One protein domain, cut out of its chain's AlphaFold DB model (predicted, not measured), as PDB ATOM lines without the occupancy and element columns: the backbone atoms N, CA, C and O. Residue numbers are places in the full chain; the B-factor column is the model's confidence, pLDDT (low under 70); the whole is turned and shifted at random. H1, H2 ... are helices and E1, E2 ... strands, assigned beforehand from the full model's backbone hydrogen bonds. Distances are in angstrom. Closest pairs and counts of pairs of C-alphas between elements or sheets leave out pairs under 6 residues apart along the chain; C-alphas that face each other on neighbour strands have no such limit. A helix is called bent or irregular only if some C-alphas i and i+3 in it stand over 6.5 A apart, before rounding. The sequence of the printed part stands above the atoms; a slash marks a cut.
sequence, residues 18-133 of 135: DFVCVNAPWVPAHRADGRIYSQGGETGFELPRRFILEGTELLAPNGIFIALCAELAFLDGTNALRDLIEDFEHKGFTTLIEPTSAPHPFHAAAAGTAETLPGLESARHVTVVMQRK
ATOM      1  N   ASP A  18     287.080  99.343 274.082       97.75
ATOM      2  CA  ASP A  18     288.529  99.356 273.857       97.75
ATOM      3  C   ASP A  18     289.064  97.964 273.482       97.75
ATOM      4  O   ASP A  18     290.153  97.833 272.923       97.75
ATOM      5  N   PHE A  19     288.304  96.911 273.792       97.81
ATOM      6  CA  PHE A  19     288.684  95.530 273.536       97.81
ATOM      7  C   PHE A  19     287.480  94.676 273.142       97.81
ATOM      8  O   PHE A  19     286.480  94.626 273.860       97.81
ATOM      9  N   VAL A  20     287.603  93.961 272.026       97.88
ATOM     10  CA  VAL A  20     286.617  92.988 271.546       97.88
ATOM     11  C   VAL A  20     287.348  91.683 271.258       97.88
ATOM     12  O   VAL A  20     288.350  91.672 270.551       97.88
ATOM     13  N   CYS A  21     286.861  90.574 271.804       97.31
ATOM     14  CA  CYS A  21     287.453  89.258 271.586       97.31
ATOM     15  C   CYS A  21     286.376  88.257 271.191       97.31
ATOM     16  O   CYS A  21     285.306  88.215 271.802       97.31
ATOM     17  N   VAL A  22     286.673  87.438 270.189       95.25
ATOM     18  CA  VAL A  22     285.773  86.404 269.693       95.25
ATOM     19  C   VAL A  22     286.532  85.114 269.411       95.25
ATOM     20  O   VAL A  22     287.630  85.118 268.866       95.25
ATOM     21  N   ASN A  23     285.911  83.988 269.751       91.62
ATOM     22  CA  ASN A  23     286.259  82.686 269.199       91.62
ATOM     23  C   ASN A  23     285.119  82.278 268.268       91.62
ATOM     24  O   ASN A  23     284.070  81.828 268.732       91.62
ATOM     25  N   ALA A  24     285.273  82.576 266.979       88.94
ATOM     26  CA  ALA A  24     284.185  82.452 266.023       88.94
ATOM     27  C   ALA A  24     283.960  80.973 265.676       88.94
ATOM     28  O   ALA A  24     284.934  80.253 265.462       88.94
ATOM     29  N   PRO A  25     282.708  80.499 265.569       88.25
ATOM     30  CA  PRO A  25     282.416  79.197 264.979       88.25
ATOM     31  C   PRO A  25     283.004  79.126 263.566       88.25
ATOM     32  O   PRO A  25     282.820  80.061 262.795       88.25
ATOM     33  N   TRP A  26     283.709  78.050 263.219       84.56
ATOM     34  CA  TRP A  26     284.439  77.960 261.944       84.56
ATOM     35  C   TRP A  26     284.274  76.610 261.222       84.56
ATOM     36  O   TRP A  26     284.867  76.379 260.171       84.56
ATOM     37  N   VAL A  27     283.473  75.689 261.766       81.12
ATOM     38  CA  VAL A  27     283.229  74.363 261.176       81.12
ATOM     39  C   VAL A  27     282.202  74.480 260.040       81.12
ATOM     40  O   VAL A  27     281.137  75.060 260.258       81.12
ATOM     41  N   PRO A  28     282.449  73.910 258.849       82.44
ATOM     42  CA  PRO A  28     281.457  73.873 257.773       82.44
ATOM     43  C   PRO A  28     280.127  73.229 258.203       82.44
ATOM     44  O   PRO A  28     280.117  72.241 258.941       82.44
ATOM     45  N   ALA A  29     278.998  73.734 257.700       82.88
ATOM     46  CA  ALA A  29     277.643  73.331 258.103       82.88
ATOM     47  C   ALA A  29     277.406  71.817 258.045       82.88
ATOM     48  O   ALA A  29     276.882  71.225 258.984       82.88
ATOM     49  N   HIS A  30     277.866  71.172 256.974       77.12
ATOM     50  CA  HIS A  30     277.713  69.734 256.755       77.12
ATOM     51  C   HIS A  30     278.545  68.859 257.720       77.12
ATOM     52  O   HIS A  30     278.368  67.645 257.750       77.12
ATOM     53  N   ARG A  31     279.461  69.450 258.504       73.69
ATOM     54  CA  ARG A  31     280.308  68.774 259.509       73.69
ATOM     55  C   ARG A  31     279.893  69.077 260.948       73.69
ATOM     56  O   ARG A  31     280.376  68.417 261.864       73.69
ATOM     57  N   ALA A  32     279.032  70.065 261.166       68.94
ATOM     58  CA  ALA A  32     278.706  70.574 262.493       68.94
ATOM     59  C   ALA A  32     277.661  69.724 263.253       68.94
ATOM     60  O   ALA A  32     276.919  70.270 264.068       68.94
ATOM     61  N   ASP A  33     277.596  68.407 263.008       66.44
ATOM     62  CA  ASP A  33     276.549  67.495 263.503       66.44
ATOM     63  C   ASP A  33     276.265  67.678 265.009       66.44
ATOM     64  O   ASP A  33     277.111  67.410 265.868       66.44
ATOM     65  N   GLY A  34     275.091  68.236 265.330       61.56
ATOM     66  CA  GLY A  34     274.641  68.530 266.697       61.56
ATOM     67  C   GLY A  34     275.426  69.608 267.466       61.56
ATOM     68  O   GLY A  34     275.113  69.875 268.626       61.56
ATOM     69  N   ARG A  35     276.430  70.257 266.860       65.88
ATOM     70  CA  ARG A  35     277.317  71.249 267.493       65.88
ATOM     71  C   ARG A  35     277.058  72.652 266.947       65.88
ATOM     72  O   ARG A  35     277.904  73.234 266.269       65.88
ATOM     73  N   ILE A  36     275.904  73.216 267.304       65.38
ATOM     74  CA  ILE A  36     275.424  74.535 266.841       65.38
ATOM     75  C   ILE A  36     276.485  75.641 267.016       65.38
ATOM     76  O   ILE A  36     276.696  76.436 266.111       65.38
ATOM     77  N   TYR A  37     277.228  75.647 268.128       76.81
ATOM     78  CA  TYR A  37     278.273  76.649 268.402       76.81
ATOM     79  C   TYR A  37     279.594  76.436 267.650       76.81
ATOM     80  O   TYR A  37     280.545  77.183 267.855       76.81
ATOM     81  N   SER A  38     279.682  75.405 266.811       79.19
ATOM     82  CA  SER A  38     280.856  75.152 265.975       79.19
ATOM     83  C   SER A  38     280.628  75.520 264.513       79.19
ATOM     84  O   SER A  38     281.603  75.816 263.831       79.19
ATOM     85  N   GLN A  39     279.373  75.561 264.050       84.38
ATOM     86  CA  GLN A  39     279.018  75.847 262.662       84.38
ATOM     87  C   GLN A  39     279.375  77.287 262.283       84.38
ATOM     88  O   GLN A  39     278.767  78.209 262.808       84.38
ATOM     89  N   GLY A  40     280.310  77.470 261.350       84.44
ATOM     90  CA  GLY A  40     280.746  78.767 260.825       84.44
ATOM     91  C   GLY A  40     280.031  79.229 259.550       84.44
ATOM     92  O   GLY A  40     280.315  80.320 259.077       84.44
ATOM     93  N   GLY A  41     279.124  78.421 258.996       87.38
ATOM     94  CA  GLY A  41     278.433  78.671 257.722       87.38
ATOM     95  C   GLY A  41     278.667  77.544 256.712       87.38
ATOM     96  O   GLY A  41     279.066  76.452 257.116       87.38
ATOM     97  N   GLU A  42     278.372  77.757 255.427       87.12
ATOM     98  CA  GLU A  42     278.527  76.723 254.387       87.12
ATOM     99  C   GLU A  42     279.976  76.247 254.275       87.12
ATOM    100  O   GLU A  42     280.241  75.042 254.353       87.12
ATOM    101  N   THR A  43     280.907  77.194 254.167       83.12
ATOM    102  CA  THR A  43     282.352  76.935 254.096       83.12
ATOM    103  C   THR A  43     283.019  76.953 255.466       83.12
ATOM    104  O   THR A  43     284.148  76.489 255.612       83.12
ATOM    105  N   GLY A  44     282.320  77.471 256.478       85.44
ATOM    106  CA  GLY A  44     282.873  77.699 257.808       85.44
ATOM    107  C   GLY A  44     283.502  79.086 257.968       85.44
ATOM    108  O   GLY A  44     283.951  79.405 259.063       85.44
ATOM    109  N   PHE A  45     283.519  79.923 256.925       90.38
ATOM    110  CA  PHE A  45     284.103  81.268 256.975       90.38
ATOM    111  C   PHE A  45     283.064  82.398 257.082       90.38
ATOM    112  O   PHE A  45     283.399  83.523 257.451       90.38
ATOM    113  N   GLU A  46     281.787  82.121 256.836       92.62
ATOM    114  CA  GLU A  46     280.734  83.136 256.775       92.62
ATOM    115  C   GLU A  46     280.523  83.847 258.123       92.62
ATOM    116  O   GLU A  46     280.444  85.077 258.175       92.62
ATOM    117  N   LEU A  47     280.475  83.097 259.225       93.12
ATOM    118  CA  LEU A  47     280.381  83.659 260.570       93.12
ATOM    119  C   LEU A  47     281.685  84.312 261.031       93.12
ATOM    120  O   LEU A  47     281.592  85.442 261.503       93.12
ATOM    121  N   PRO A  48     282.885  83.716 260.878       94.56
ATOM    122  CA  PRO A  48     284.139  84.414 261.156       94.56
ATOM    123  C   PRO A  48     284.226  85.767 260.449       94.56
ATOM    124  O   PRO A  48     284.521  86.775 261.091       94.56
ATOM    125  N   ARG A  49     283.858  85.821 259.162       96.75
ATOM    126  CA  ARG A  49     283.776  87.069 258.397       96.75
ATOM    127  C   ARG A  49     282.819  88.071 259.039       96.75
ATOM    128  O   ARG A  49     283.188  89.232 259.193       96.75
ATOM    129  N   ARG A  50     281.607  87.648 259.424       96.50
ATOM    130  CA  ARG A  50     280.641  88.522 260.116       96.50
ATOM    131  C   ARG A  50     281.174  89.026 261.452       96.50
ATOM    132  O   ARG A  50     281.116  90.221 261.699       96.50
ATOM    133  N   PHE A  51     281.746  88.155 262.281       96.69
ATOM    134  CA  PHE A  51     282.324  88.542 263.569       96.69
ATOM    135  C   PHE A  51     283.473  89.545 263.423       96.69
ATOM    136  O   PHE A  51     283.572  90.458 264.235       96.69
ATOM    137  N   ILE A  52     284.319  89.407 262.399       97.62
ATOM    138  CA  ILE A  52     285.396  90.366 262.116       97.62
ATOM    139  C   ILE A  52     284.817  91.705 261.643       97.62
ATOM    140  O   ILE A  52     285.173  92.754 262.178       97.62
ATOM    141  N   LEU A  53     283.903  91.686 260.670       97.69
ATOM    142  CA  LEU A  53     283.296  92.906 260.134       97.69
ATOM    143  C   LEU A  53     282.515  93.669 261.203       97.69
ATOM    144  O   LEU A  53     282.807  94.827 261.465       97.69
ATOM    145  N   GLU A  54     281.569  93.004 261.853       97.69
ATOM    146  CA  GLU A  54     280.699  93.625 262.847       97.69
ATOM    147  C   GLU A  54     281.451  93.911 264.160       97.69
ATOM    148  O   GLU A  54     281.256  94.945 264.791       97.69
ATOM    149  N   GLY A  55     282.363  93.027 264.577       96.62
ATOM    150  CA  GLY A  55     283.115  93.185 265.823       96.62
ATOM    151  C   GLY A  55     284.138  94.320 265.787       96.62
ATOM    152  O   GLY A  55     284.383  94.951 266.815       96.62
ATOM    153  N   THR A  56     284.708  94.633 264.623       97.12
ATOM    154  CA  THR A  56     285.623  95.778 264.481       97.12
ATOM    155  C   THR A  56     284.898  97.125 264.499       97.12
ATOM    156  O   THR A  56     285.480  98.112 264.952       97.12
ATOM    157  N   GLU A  57     283.621  97.189 264.102       96.69
ATOM    158  CA  GLU A  57     282.792  98.402 264.235       96.69
ATOM    159  C   GLU A  57     282.580  98.795 265.701       96.69
ATOM    160  O   GLU A  57     282.449  99.978 266.031       96.69
ATOM    161  N   LEU A  58     282.610  97.815 266.604       96.81
ATOM    162  CA  LEU A  58     282.460  98.024 268.040       96.81
ATOM    163  C   LEU A  58     283.684  98.683 268.697       96.81
ATOM    164  O   LEU A  58     283.574  99.133 269.840       96.81
ATOM    165  N   LEU A  59     284.824  98.770 268.000       97.25
ATOM    166  CA  LEU A  59     286.059  99.325 268.550       97.25
ATOM    167  C   LEU A  59     286.033 100.849 268.660       97.25
ATOM    168  O   LEU A  59     285.914 101.569 267.656       97.25
ATOM    169  N   ALA A  60     286.249 101.332 269.883       96.12
ATOM    170  CA  ALA A  60     286.642 102.706 270.162       96.12
ATOM    171  C   ALA A  60     287.976 103.053 269.453       96.12
ATOM    172  O   ALA A  60     288.713 102.154 269.026       96.12
ATOM    173  N   PRO A  61     288.324 104.345 269.291       94.44
ATOM    174  CA  PRO A  61     289.641 104.735 268.785       94.44
ATOM    175  C   PRO A  61     290.773 104.079 269.590       94.44
ATOM    176  O   PRO A  61     290.735 104.082 270.816       94.44
ATOM    177  N   ASN A  62     291.789 103.537 268.909       95.56
ATOM    178  CA  ASN A  62     292.887 102.741 269.488       95.56
ATOM    179  C   ASN A  62     292.493 101.375 270.071       95.56
ATOM    180  O   ASN A  62     293.375 100.663 270.563       95.56
ATOM    181  N   GLY A  63     291.218 100.987 269.976       97.38
ATOM    182  CA  GLY A  63     290.730  99.698 270.441       97.38
ATOM    183  C   GLY A  63     291.333  98.518 269.677       97.38
ATOM    184  O   GLY A  63     291.762  98.643 268.523       97.38
ATOM    185  N   ILE A  64     291.354  97.363 270.342       98.12
ATOM    186  CA  ILE A  64     291.923  96.112 269.837       98.12
ATOM    187  C   ILE A  64     290.820  95.066 269.679       98.12
ATOM    188  O   ILE A  64     290.085  94.760 270.616       98.12
ATOM    189  N   PHE A  65     290.754  94.476 268.495       98.44
ATOM    190  CA  PHE A  65     289.932  93.318 268.193       98.44
ATOM    191  C   PHE A  65     290.814  92.072 268.075       98.44
ATOM    192  O   PHE A  65     291.868  92.106 267.437       98.44
ATOM    193  N   ILE A  66     290.375  90.972 268.683       98.06
ATOM    194  CA  ILE A  66     291.009  89.658 268.580       98.06
ATOM    195  C   ILE A  66     289.972  88.639 268.115       98.06
ATOM    196  O   ILE A  66     288.962  88.438 268.786       98.06
ATOM    197  N   ALA A  67     290.245  87.945 267.012       96.50
ATOM    198  CA  ALA A  67     289.458  86.800 266.568       96.50
ATOM    199  C   ALA A  67     290.295  85.527 266.533       96.50
ATOM    200  O   ALA A  67     291.336  85.475 265.883       96.50
ATOM    201  N   LEU A  68     289.794  84.474 267.171       92.81
ATOM    202  CA  LEU A  68     290.231  83.110 266.922       92.81
ATOM    203  C   LEU A  68     289.319  82.503 265.854       92.81
ATOM    204  O   LEU A  68     288.093  82.511 266.006       92.81
ATOM    205  N   CYS A  69     289.904  82.037 264.753       90.69
ATOM    206  CA  CYS A  69     289.165  81.480 263.622       90.69
ATOM    207  C   CYS A  69     290.040  80.554 262.764       90.69
ATOM    208  O   CYS A  69     291.240  80.400 263.003       90.69
ATOM    209  N   ALA A  70     289.424  79.904 261.774       87.19
ATOM    210  CA  ALA A  70     290.149  79.134 260.775       87.19
ATOM    211  C   ALA A  70     290.643  80.042 259.637       87.19
ATOM    212  O   ALA A  70     289.870  80.797 259.053       87.19
ATOM    213  N   GLU A  71     291.918  79.912 259.294       90.19
ATOM    214  CA  GLU A  71     292.474  80.364 258.025       90.19
ATOM    215  C   GLU A  71     292.466  79.185 257.053       90.19
ATOM    216  O   GLU A  71     293.001  78.122 257.379       90.19
ATOM    217  N   LEU A  72     291.857  79.370 255.884       87.50
ATOM    218  CA  LEU A  72     291.761  78.366 254.827       87.50
ATOM    219  C   LEU A  72     292.493  78.898 253.595       87.50
ATOM    220  O   LEU A  72     292.184  79.996 253.134       87.50
ATOM    221  N   ALA A  73     293.445  78.127 253.077       88.81
ATOM    222  CA  ALA A  73     294.134  78.420 251.826       88.81
ATOM    223  C   ALA A  73     293.818  77.332 250.799       88.81
ATOM    224  O   ALA A  73     293.819  76.139 251.126       88.81
ATOM    225  N   PHE A  74     293.547  77.753 249.570       89.31
ATOM    226  CA  PHE A  74     293.155  76.884 248.467       89.31
ATOM    227  C   PHE A  74     294.238  76.830 247.383       89.31
ATOM    228  O   PHE A  74     295.041  77.746 247.230       89.31
ATOM    229  N   LEU A  75     294.223  75.756 246.590       89.12
ATOM    230  CA  LEU A  75     295.162  75.487 245.497       89.12
ATOM    231  C   LEU A  75     295.116  76.536 244.375       89.12
ATOM    232  O   LEU A  75     296.073  76.658 243.615       89.12
ATOM    233  N   ASP A  76     294.011  77.268 244.246       92.19
ATOM    234  CA  ASP A  76     293.877  78.394 243.315       92.19
ATOM    235  C   ASP A  76     294.478  79.704 243.863       92.19
ATOM    236  O   ASP A  76     294.440  80.732 243.188       92.19
ATOM    237  N   GLY A  77     295.055  79.662 245.068       91.25
ATOM    238  CA  GLY A  77     295.659  80.792 245.762       91.25
ATOM    239  C   GLY A  77     294.679  81.611 246.601       91.25
ATOM    240  O   GLY A  77     295.110  82.560 247.252       91.25
ATOM    241  N   THR A  78     293.386  81.273 246.617       92.12
ATOM    242  CA  THR A  78     292.399  82.037 247.388       92.12
ATOM    243  C   THR A  78     292.557  81.822 248.894       92.12
ATOM    244  O   THR A  78     292.831  80.717 249.377       92.12
ATOM    245  N   ASN A  79     292.381  82.905 249.654       94.31
ATOM    246  CA  ASN A  79     292.369  82.893 251.112       94.31
ATOM    247  C   ASN A  79     291.480  84.033 251.621       94.31
ATOM    248  O   ASN A  79     291.937  85.140 251.895       94.31
ATOM    249  N   ALA A  80     290.195  83.728 251.796       93.75
ATOM    250  CA  ALA A  80     289.187  84.732 252.123       93.75
ATOM    251  C   ALA A  80     289.450  85.473 253.450       93.75
ATOM    252  O   ALA A  80     288.997  86.607 253.621       93.75
ATOM    253  N   LEU A  81     290.175  84.855 254.394       95.56
ATOM    254  CA  LEU A  81     290.588  85.541 255.616       95.56
ATOM    255  C   LEU A  81     291.659  86.588 255.314       95.56
ATOM    256  O   LEU A  81     291.526  87.715 255.776       95.56
ATOM    257  N   ARG A  82     292.698  86.236 254.550       96.75
ATOM    258  CA  ARG A  82     293.754  87.183 254.159       96.75
ATOM    259  C   ARG A  82     293.177  88.351 253.377       96.75
ATOM    260  O   ARG A  82     293.412  89.481 253.787       96.75
ATOM    261  N   ASP A  83     292.340  88.072 252.381       97.19
ATOM    262  CA  ASP A  83     291.672  89.099 251.574       97.19
ATOM    263  C   ASP A  83     290.884  90.078 252.468       97.19
ATOM    264  O   ASP A  83     290.987  91.297 252.340       97.19
ATOM    265  N   LEU A  84     290.140  89.546 253.448       97.69
ATOM    266  CA  LEU A  84     289.405  90.363 254.412       97.69
ATOM    267  C   LEU A  84     290.336  91.219 255.281       97.69
ATOM    268  O   LEU A  84     290.004  92.365 255.577       97.69
ATOM    269  N   ILE A  85     291.466  90.680 255.738       97.62
ATOM    270  CA  ILE A  85     292.409  91.422 256.584       97.62
ATOM    271  C   ILE A  85     293.126  92.519 255.788       97.62
ATOM    272  O   ILE A  85     293.249  93.635 256.299       97.62
ATOM    273  N   GLU A  86     293.492  92.264 254.534       97.62
ATOM    274  CA  GLU A  86     294.054  93.268 253.620       97.62
ATOM    275  C   GLU A  86     293.082  94.442 253.396       97.62
ATOM    276  O   GLU A  86     293.477  95.610 253.453       97.62
ATOM    277  N   ASP A  87     291.777  94.173 253.261       97.56
ATOM    278  CA  ASP A  87     290.749  95.224 253.194       97.56
ATOM    279  C   ASP A  87     290.740  96.129 254.439       97.56
ATOM    280  O   ASP A  87     290.434  97.324 254.351       97.56
ATOM    281  N   PHE A  88     291.046  95.586 255.619       97.25
ATOM    282  CA  PHE A  88     291.132  96.367 256.853       97.25
ATOM    283  C   PHE A  88     292.438  97.149 256.974       97.25
ATOM    284  O   PHE A  88     292.422  98.284 257.459       97.25
ATOM    285  N   GLU A  89     293.547  96.594 256.496       97.00
ATOM    286  CA  GLU A  89     294.817  97.314 256.382       97.00
ATOM    287  C   GLU A  89     294.656  98.555 255.495       97.00
ATOM    288  O   GLU A  89     295.028  99.661 255.902       97.00
ATOM    289  N   HIS A  90     293.976  98.422 254.350       96.25
ATOM    290  CA  HIS A  90     293.622  99.550 253.480       96.25
ATOM    291  C   HIS A  90     292.706 100.583 254.158       96.25
ATOM    292  O   HIS A  90     292.750 101.767 253.820       96.25
ATOM    293  N   LYS A  91     291.911 100.172 255.155       94.12
ATOM    294  CA  LYS A  91     291.091 101.063 256.000       94.12
ATOM    295  C   LYS A  91     291.868 101.681 257.170       94.12
ATOM    296  O   LYS A  91     291.279 102.387 257.988       94.12
ATOM    297  N   GLY A  92     293.178 101.446 257.258       94.31
ATOM    298  CA  GLY A  92     294.064 102.046 258.254       94.31
ATOM    299  C   GLY A  92     294.197 101.255 259.555       94.31
ATOM    300  O   GLY A  92     294.717 101.795 260.536       94.31
ATOM    301  N   PHE A  93     293.755  99.998 259.593       96.88
ATOM    302  CA  PHE A  93     294.006  99.121 260.735       96.88
ATOM    303  C   PHE A  93     295.454  98.621 260.726       96.88
ATOM    304  O   PHE A  93     296.054  98.421 259.673       96.88
ATOM    305  N   THR A  94     296.020  98.409 261.914       97.44
ATOM    306  CA  THR A  94     297.205  97.553 262.075       97.44
ATOM    307  C   THR A  94     296.721  96.137 262.337       97.44
ATOM    308  O   THR A  94     295.856  95.944 263.192       97.44
ATOM    309  N   THR A  95     297.275  95.154 261.644       97.69
ATOM    310  CA  THR A  95     296.800  93.769 261.670       97.69
ATOM    311  C   THR A  95     297.957  92.804 261.911       97.69
ATOM    312  O   THR A  95     299.120  93.092 261.627       97.69
ATOM    313  N   LEU A  96     297.634  91.649 262.483       97.25
ATOM    314  CA  LEU A  96     298.557  90.542 262.685       97.25
ATOM    315  C   LEU A  96     297.763  89.236 262.636       97.25
ATOM    316  O   LEU A  96     296.704  89.139 263.253       97.25
ATOM    317  N   ILE A  97     298.275  88.227 261.933       96.38
ATOM    318  CA  ILE A  97     297.703  86.875 261.933       96.38
ATOM    319  C   ILE A  97     298.767  85.908 262.434       96.38
ATOM    320  O   ILE A  97     299.758  85.678 261.742       96.38
ATOM    321  N   GLU A  98     298.530  85.319 263.600       94.25
ATOM    322  CA  GLU A  98     299.435  84.361 264.236       94.25
ATOM    323  C   GLU A  98     298.796  82.972 264.306       94.25
ATOM    324  O   GLU A  98     297.639  82.848 264.716       94.25
ATOM    325  N   PRO A  99     299.515  81.895 263.952       90.00
ATOM    326  CA  PRO A  99     299.033  80.546 264.199       90.00
ATOM    327  C   PRO A  99     298.898  80.295 265.704       90.00
ATOM    328  O   PRO A  99     299.761  80.654 266.504       90.00
ATOM    329  N   THR A 100     297.817  79.633 266.104       86.38
ATOM    330  CA  THR A 100     297.654  79.189 267.493       86.38
ATOM    331  C   THR A 100     298.314  77.832 267.713       86.38
ATOM    332  O   THR A 100     298.342  76.992 266.816       86.38
ATOM    333  N   SER A 101     298.750  77.562 268.946       79.06
ATOM    334  CA  SER A 101     299.209  76.228 269.365       79.06
ATOM    335  C   SER A 101     298.073  75.210 269.509       79.06
ATOM    336  O   SER A 101     298.320  74.089 269.954       79.06
ATOM    337  N   ALA A 102     296.822  75.598 269.216       65.75
ATOM    338  CA  ALA A 102     295.687  74.698 269.318       65.75
ATOM    339  C   ALA A 102     295.953  73.497 268.398       65.75
ATOM    340  O   ALA A 102     296.165  73.700 267.197       65.75
ATOM    341  N   PRO A 103     295.981  72.259 268.938       55.03
ATOM    342  CA  PRO A 103     296.192  71.080 268.122       55.03
ATOM    343  C   PRO A 103     295.106  71.098 267.071       55.03
ATOM    344  O   PRO A 103     293.926  71.176 267.404       55.03
ATOM    345  N   HIS A 104     295.542  71.114 265.818       51.31
ATOM    346  CA  HIS A 104     294.698  71.289 264.662       51.31
ATOM    347  C   HIS A 104     293.412  70.461 264.824       51.31
ATOM    348  O   HIS A 104     293.467  69.235 264.717       51.31
ATOM    349  N   PRO A 105     292.238  71.064 265.080       46.12
ATOM    350  CA  PRO A 105     290.998  70.287 265.175       46.12
ATOM    351  C   PRO A 105     290.659  69.619 263.826       46.12
ATOM    352  O   PRO A 105     289.913  68.646 263.752       46.12
ATOM    353  N   PHE A 106     291.325  70.067 262.761       48.66
ATOM    354  CA  PHE A 106     291.395  69.432 261.458       48.66
ATOM    355  C   PHE A 106     292.274  68.163 261.380       48.66
ATOM    356  O   PHE A 106     292.142  67.436 260.417       48.66
ATOM    357  N   HIS A 107     293.078  67.737 262.353       43.72
ATOM    358  CA  HIS A 107     293.580  66.348 262.265       43.72
ATOM    359  C   HIS A 107     292.461  65.314 262.496       43.72
ATOM    360  O   HIS A 107     292.529  64.216 261.954       43.72
ATOM    361  N   ALA A 108     291.381  65.693 263.194       42.94
ATOM    362  CA  ALA A 108     290.159  64.890 263.295       42.94
ATOM    363  C   ALA A 108     289.067  65.302 262.279       42.94
ATOM    364  O   ALA A 108     288.273  64.455 261.880       42.94
ATOM    365  N   ALA A 109     289.027  66.569 261.830       41.00
ATOM    366  CA  ALA A 109     288.053  67.062 260.839       41.00
ATOM    367  C   ALA A 109     288.576  67.150 259.378       41.00
ATOM    368  O   ALA A 109     287.799  66.914 258.458       41.00
ATOM    369  N   ALA A 110     289.869  67.415 259.133       39.44
ATOM    370  CA  ALA A 110     290.519  67.468 257.803       39.44
ATOM    371  C   ALA A 110     290.929  66.140 257.200       39.44
ATOM    372  O   ALA A 110     291.092  66.096 255.983       39.44
ATOM    373  N   ALA A 111     290.934  65.047 257.964       43.38
ATOM    374  CA  ALA A 111     290.820  63.735 257.327       43.38
ATOM    375  C   ALA A 111     289.568  63.662 256.420       43.38
ATOM    376  O   ALA A 111     289.537  62.855 255.505       43.38
ATOM    377  N   GLY A 112     288.575  64.544 256.632       44.84
ATOM    378  CA  GLY A 112     287.432  64.716 255.746       44.84
ATOM    379  C   GLY A 112     287.241  66.104 255.105       44.84
ATOM    380  O   GLY A 112     286.372  66.221 254.250       44.84
ATOM    381  N   THR A 113     287.976  67.167 255.459       47.97
ATOM    382  CA  THR A 113     287.747  68.500 254.845       47.97
ATOM    383  C   THR A 113     288.442  68.715 253.511       47.97
ATOM    384  O   THR A 113     287.916  69.469 252.700       47.97
ATOM    385  N   ALA A 114     289.542  68.011 253.230       49.25
ATOM    386  CA  ALA A 114     290.076  67.944 251.865       49.25
ATOM    387  C   ALA A 114     289.102  67.222 250.907       49.25
ATOM    388  O   ALA A 114     289.063  67.529 249.721       49.25
ATOM    389  N   GLU A 115     288.265  66.312 251.426       49.66
ATOM    390  CA  GLU A 115     287.203  65.653 250.649       49.66
ATOM    391  C   GLU A 115     285.965  66.545 250.438       49.66
ATOM    392  O   GLU A 115     285.168  66.270 249.546       49.66
ATOM    393  N   THR A 116     285.773  67.602 251.242       62.47
ATOM    394  CA  THR A 116     284.516  68.379 251.258       62.47
ATOM    395  C   THR A 116     284.641  69.846 250.863       62.47
ATOM    396  O   THR A 116     283.626  70.458 250.543       62.47
ATOM    397  N   LEU A 117     285.843  70.421 250.874       75.00
ATOM    398  CA  LEU A 117     286.127  71.733 250.291       75.00
ATOM    399  C   LEU A 117     287.084  71.519 249.112       75.00
ATOM    400  O   LEU A 117     288.297  71.442 249.319       75.00
ATOM    401  N   PRO A 118     286.553  71.353 247.883       78.31
ATOM    402  CA  PRO A 118     287.373  71.115 246.704       78.31
ATOM    403  C   PRO A 118     288.459  72.179 246.563       78.31
ATOM    404  O   PRO A 118     288.177  73.373 246.600       78.31
ATOM    405  N   GLY A 119     289.702  71.729 246.410       83.81
ATOM    406  CA  GLY A 119     290.847  72.621 246.271       83.81
ATOM    407  C   GLY A 119     291.409  73.169 247.581       83.81
ATOM    408  O   GLY A 119     292.324  73.973 247.506       83.81
ATOM    409  N   LEU A 120     290.931  72.756 248.762       83.88
ATOM    410  CA  LEU A 120     291.555  73.139 250.034       83.88
ATOM    411  C   LEU A 120     292.984  72.574 250.118       83.88
ATOM    412  O   LEU A 120     293.180  71.359 250.120       83.88
ATOM    413  N   GLU A 121     293.973  73.457 250.219       85.06
ATOM    414  CA  GLU A 121     295.389  73.106 250.363       85.06
ATOM    415  C   GLU A 121     295.776  73.006 251.840       85.06
ATOM    416  O   GLU A 121     296.423  72.051 252.271       85.06
ATOM    417  N   SER A 122     295.355  73.988 252.636       84.25
ATOM    418  CA  SER A 122     295.595  73.995 254.072       84.25
ATOM    419  C   SER A 122     294.454  74.663 254.825       84.25
ATOM    420  O   SER A 122     293.786  75.572 254.341       84.25
ATOM    421  N   ALA A 123     294.248  74.205 256.049       81.88
ATOM    422  CA  ALA A 123     293.501  74.928 257.061       81.88
ATOM    423  C   ALA A 123     294.472  75.199 258.208       81.88
ATOM    424  O   ALA A 123     295.415  74.437 258.356       81.88
ATOM    425  N   ARG A 124     294.258  76.210 259.051       84.00
ATOM    426  CA  ARG A 124     294.905  76.335 260.372       84.00
ATOM    427  C   ARG A 124     294.082  77.206 261.302       84.00
ATOM    428  O   ARG A 124     293.338  78.063 260.848       84.00
ATOM    429  N   HIS A 125     294.202  76.982 262.606       86.44
ATOM    430  CA  HIS A 125     293.552  77.836 263.595       86.44
ATOM    431  C   HIS A 125     294.485  78.991 263.965       86.44
ATOM    432  O   HIS A 125     295.616  78.759 264.412       86.44
ATOM    433  N   VAL A 126     294.020  80.219 263.773       92.12
ATOM    434  CA  VAL A 126     294.814  81.442 263.921       92.12
ATOM    435  C   VAL A 126     294.168  82.411 264.897       92.12
ATOM    436  O   VAL A 126     292.958  82.386 265.115       92.12
ATOM    437  N   THR A 127     294.999  83.285 265.448       95.44
ATOM    438  CA  THR A 127     294.596  84.519 266.102       95.44
ATOM    439  C   THR A 127     294.806  85.661 265.118       95.44
ATOM    440  O   THR A 127     295.933  85.927 264.702       95.44
ATOM    441  N   VAL A 128     293.732  86.355 264.778       97.50
ATOM    442  CA  VAL A 128     293.762  87.635 264.079       97.50
ATOM    443  C   VAL A 128     293.701  88.733 265.129       97.50
ATOM    444  O   VAL A 128     292.767  88.772 265.927       97.50
ATOM    445  N   VAL A 129     294.681  89.627 265.126       97.94
ATOM    446  CA  VAL A 129     294.704  90.836 265.949       97.94
ATOM    447  C   VAL A 129     294.548  92.030 265.026       97.94
ATOM    448  O   VAL A 129     295.243  92.130 264.018       97.94
ATOM    449  N   MET A 130     293.639  92.937 265.365       98.06
ATOM    450  CA  MET A 130     293.379  94.148 264.596       98.06
ATOM    451  C   MET A 130     293.294  95.332 265.545       98.06
ATOM    452  O   MET A 130     292.585  95.278 266.547       98.06
ATOM    453  N   GLN A 131     293.986  96.416 265.224       97.44
ATOM    454  CA  GLN A 131     293.940  97.648 265.996       97.44
ATOM    455  C   GLN A 131     293.496  98.805 265.112       97.44
ATOM    456  O   GLN A 131     294.090  99.070 264.062       97.44
ATOM    457  N   ARG A 132     292.470  99.526 265.568       90.25
ATOM    458  CA  ARG A 132     291.992 100.742 264.910       90.25
ATOM    459  C   ARG A 132     292.909 101.906 265.275       90.25
ATOM    460  O   ARG A 132     292.917 102.323 266.428       90.25
ATOM    461  N   LYS A 133     293.658 102.465 264.323       86.00
ATOM    462  CA  LYS A 133     294.447 103.684 264.580       86.00
ATOM    463  C   LYS A 133     293.510 104.861 264.872       86.00
ATOM    464  O   LYS A 133     292.475 104.992 264.219       86.00
TER     465      LYS A 133
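Overview. This is residues 18 to 133 of the 135 residues of the protein "Unannotated protein" of freshwater metagenome (UniProt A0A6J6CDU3). The domain is a twisted four-stranded sheet with two helices, H1 and H2, side by side over one face, while the other face has no named helix over it. The two inner strands, E3 and E5, are long and bent, and the short H3 and the unnamed residues 24 to 38 gather at the end of the sheet where E1 ends and E5 begins. The printed part has 116 residues with three named helices and five named strands, in the order E1 E2 H1 E3 H2 E4 H3 E5. The sheet is mixed, in the order E1 E3 E5 E4, and the class is mixed, helices and strands. The whole is compact, with a radius of gyration of the C-alphas of 14.2 A and spans of 43 by 31 by 25 A.

Along the chain. Start in the sheet with E3, residues 59 to 74, 30.9 A long, which bends by 111 degrees at residue 62. E5, residues 120 to 132, is 31.4 A long and bends by 68 degrees at residue 125; find its last C-alpha, 132, at (291.992, 100.742, 264.910). E1, residues 18 to 23, begins with C-alpha 18 at (288.529, 99.356, 273.857) and is 17.5 A long. E4, residues 93 to 99, is 19.6 A long. Find C-alpha 46 at (280.734, 83.136, 256.775); from there H1 runs 17.1 A to residue 57. H2, residues 80 to 90, is 15.5 A long. E2, residues 39 to 41, and H3, residues 106 to 109, are short, 5.7 A and 4.1 A.

Arrangement. Look between E3 and E5, antiparallel at 173 degrees, where N 67 and O 128 are 2.9 A apart, within hydrogen-bond range. E1 is parallel to E3, with N 66 and O 20 at 2.8 A, and E4 is antiparallel to E5, with N 96 and O 129 at 2.9 A. H1 and H2 on one face of the sheet make two layers, helices on one side and strands on the other. H1 runs along the strands at a height over the sheet of 8.9 A; its closest C-alphas with E3 are those of Thr 56 and Phe 65, 6.2 A. H2's closest C-alphas with E3 are those of Glu 71 and Leu 81, 6.0 A. E3, H2 and E4 form a split strand-helix-strand unit, two strands running the same way with E5 between them, and its crossover is right-handed. H1 and H2 are close but not clearly touching, at a shallow tilt of 17 degrees, the same way; their closest C-alphas, Arg 49 and Leu 81, are 7.5 A apart. H3 only grazes the sheet, with residue 106. E2 pairs with no named strand, but residues 27 to 28 pair with it, parallel. Every O i to N i+4 pair is within range in H2, and 7 of 8 in H1; H3 is too short for such a pair, and its one O i to N i+3 pair is not within range.

Size, cuts and confidence. The C-alphas farthest apart, of Pro 61 and Glu 115, are 43.2 A apart. The printed part has no cut, and the link from E1 to E2, 15 residues, is long. Mean pLDDT of the printed part is 84.9; look for values under 70 at residues 32 to 36 and 102 to 116.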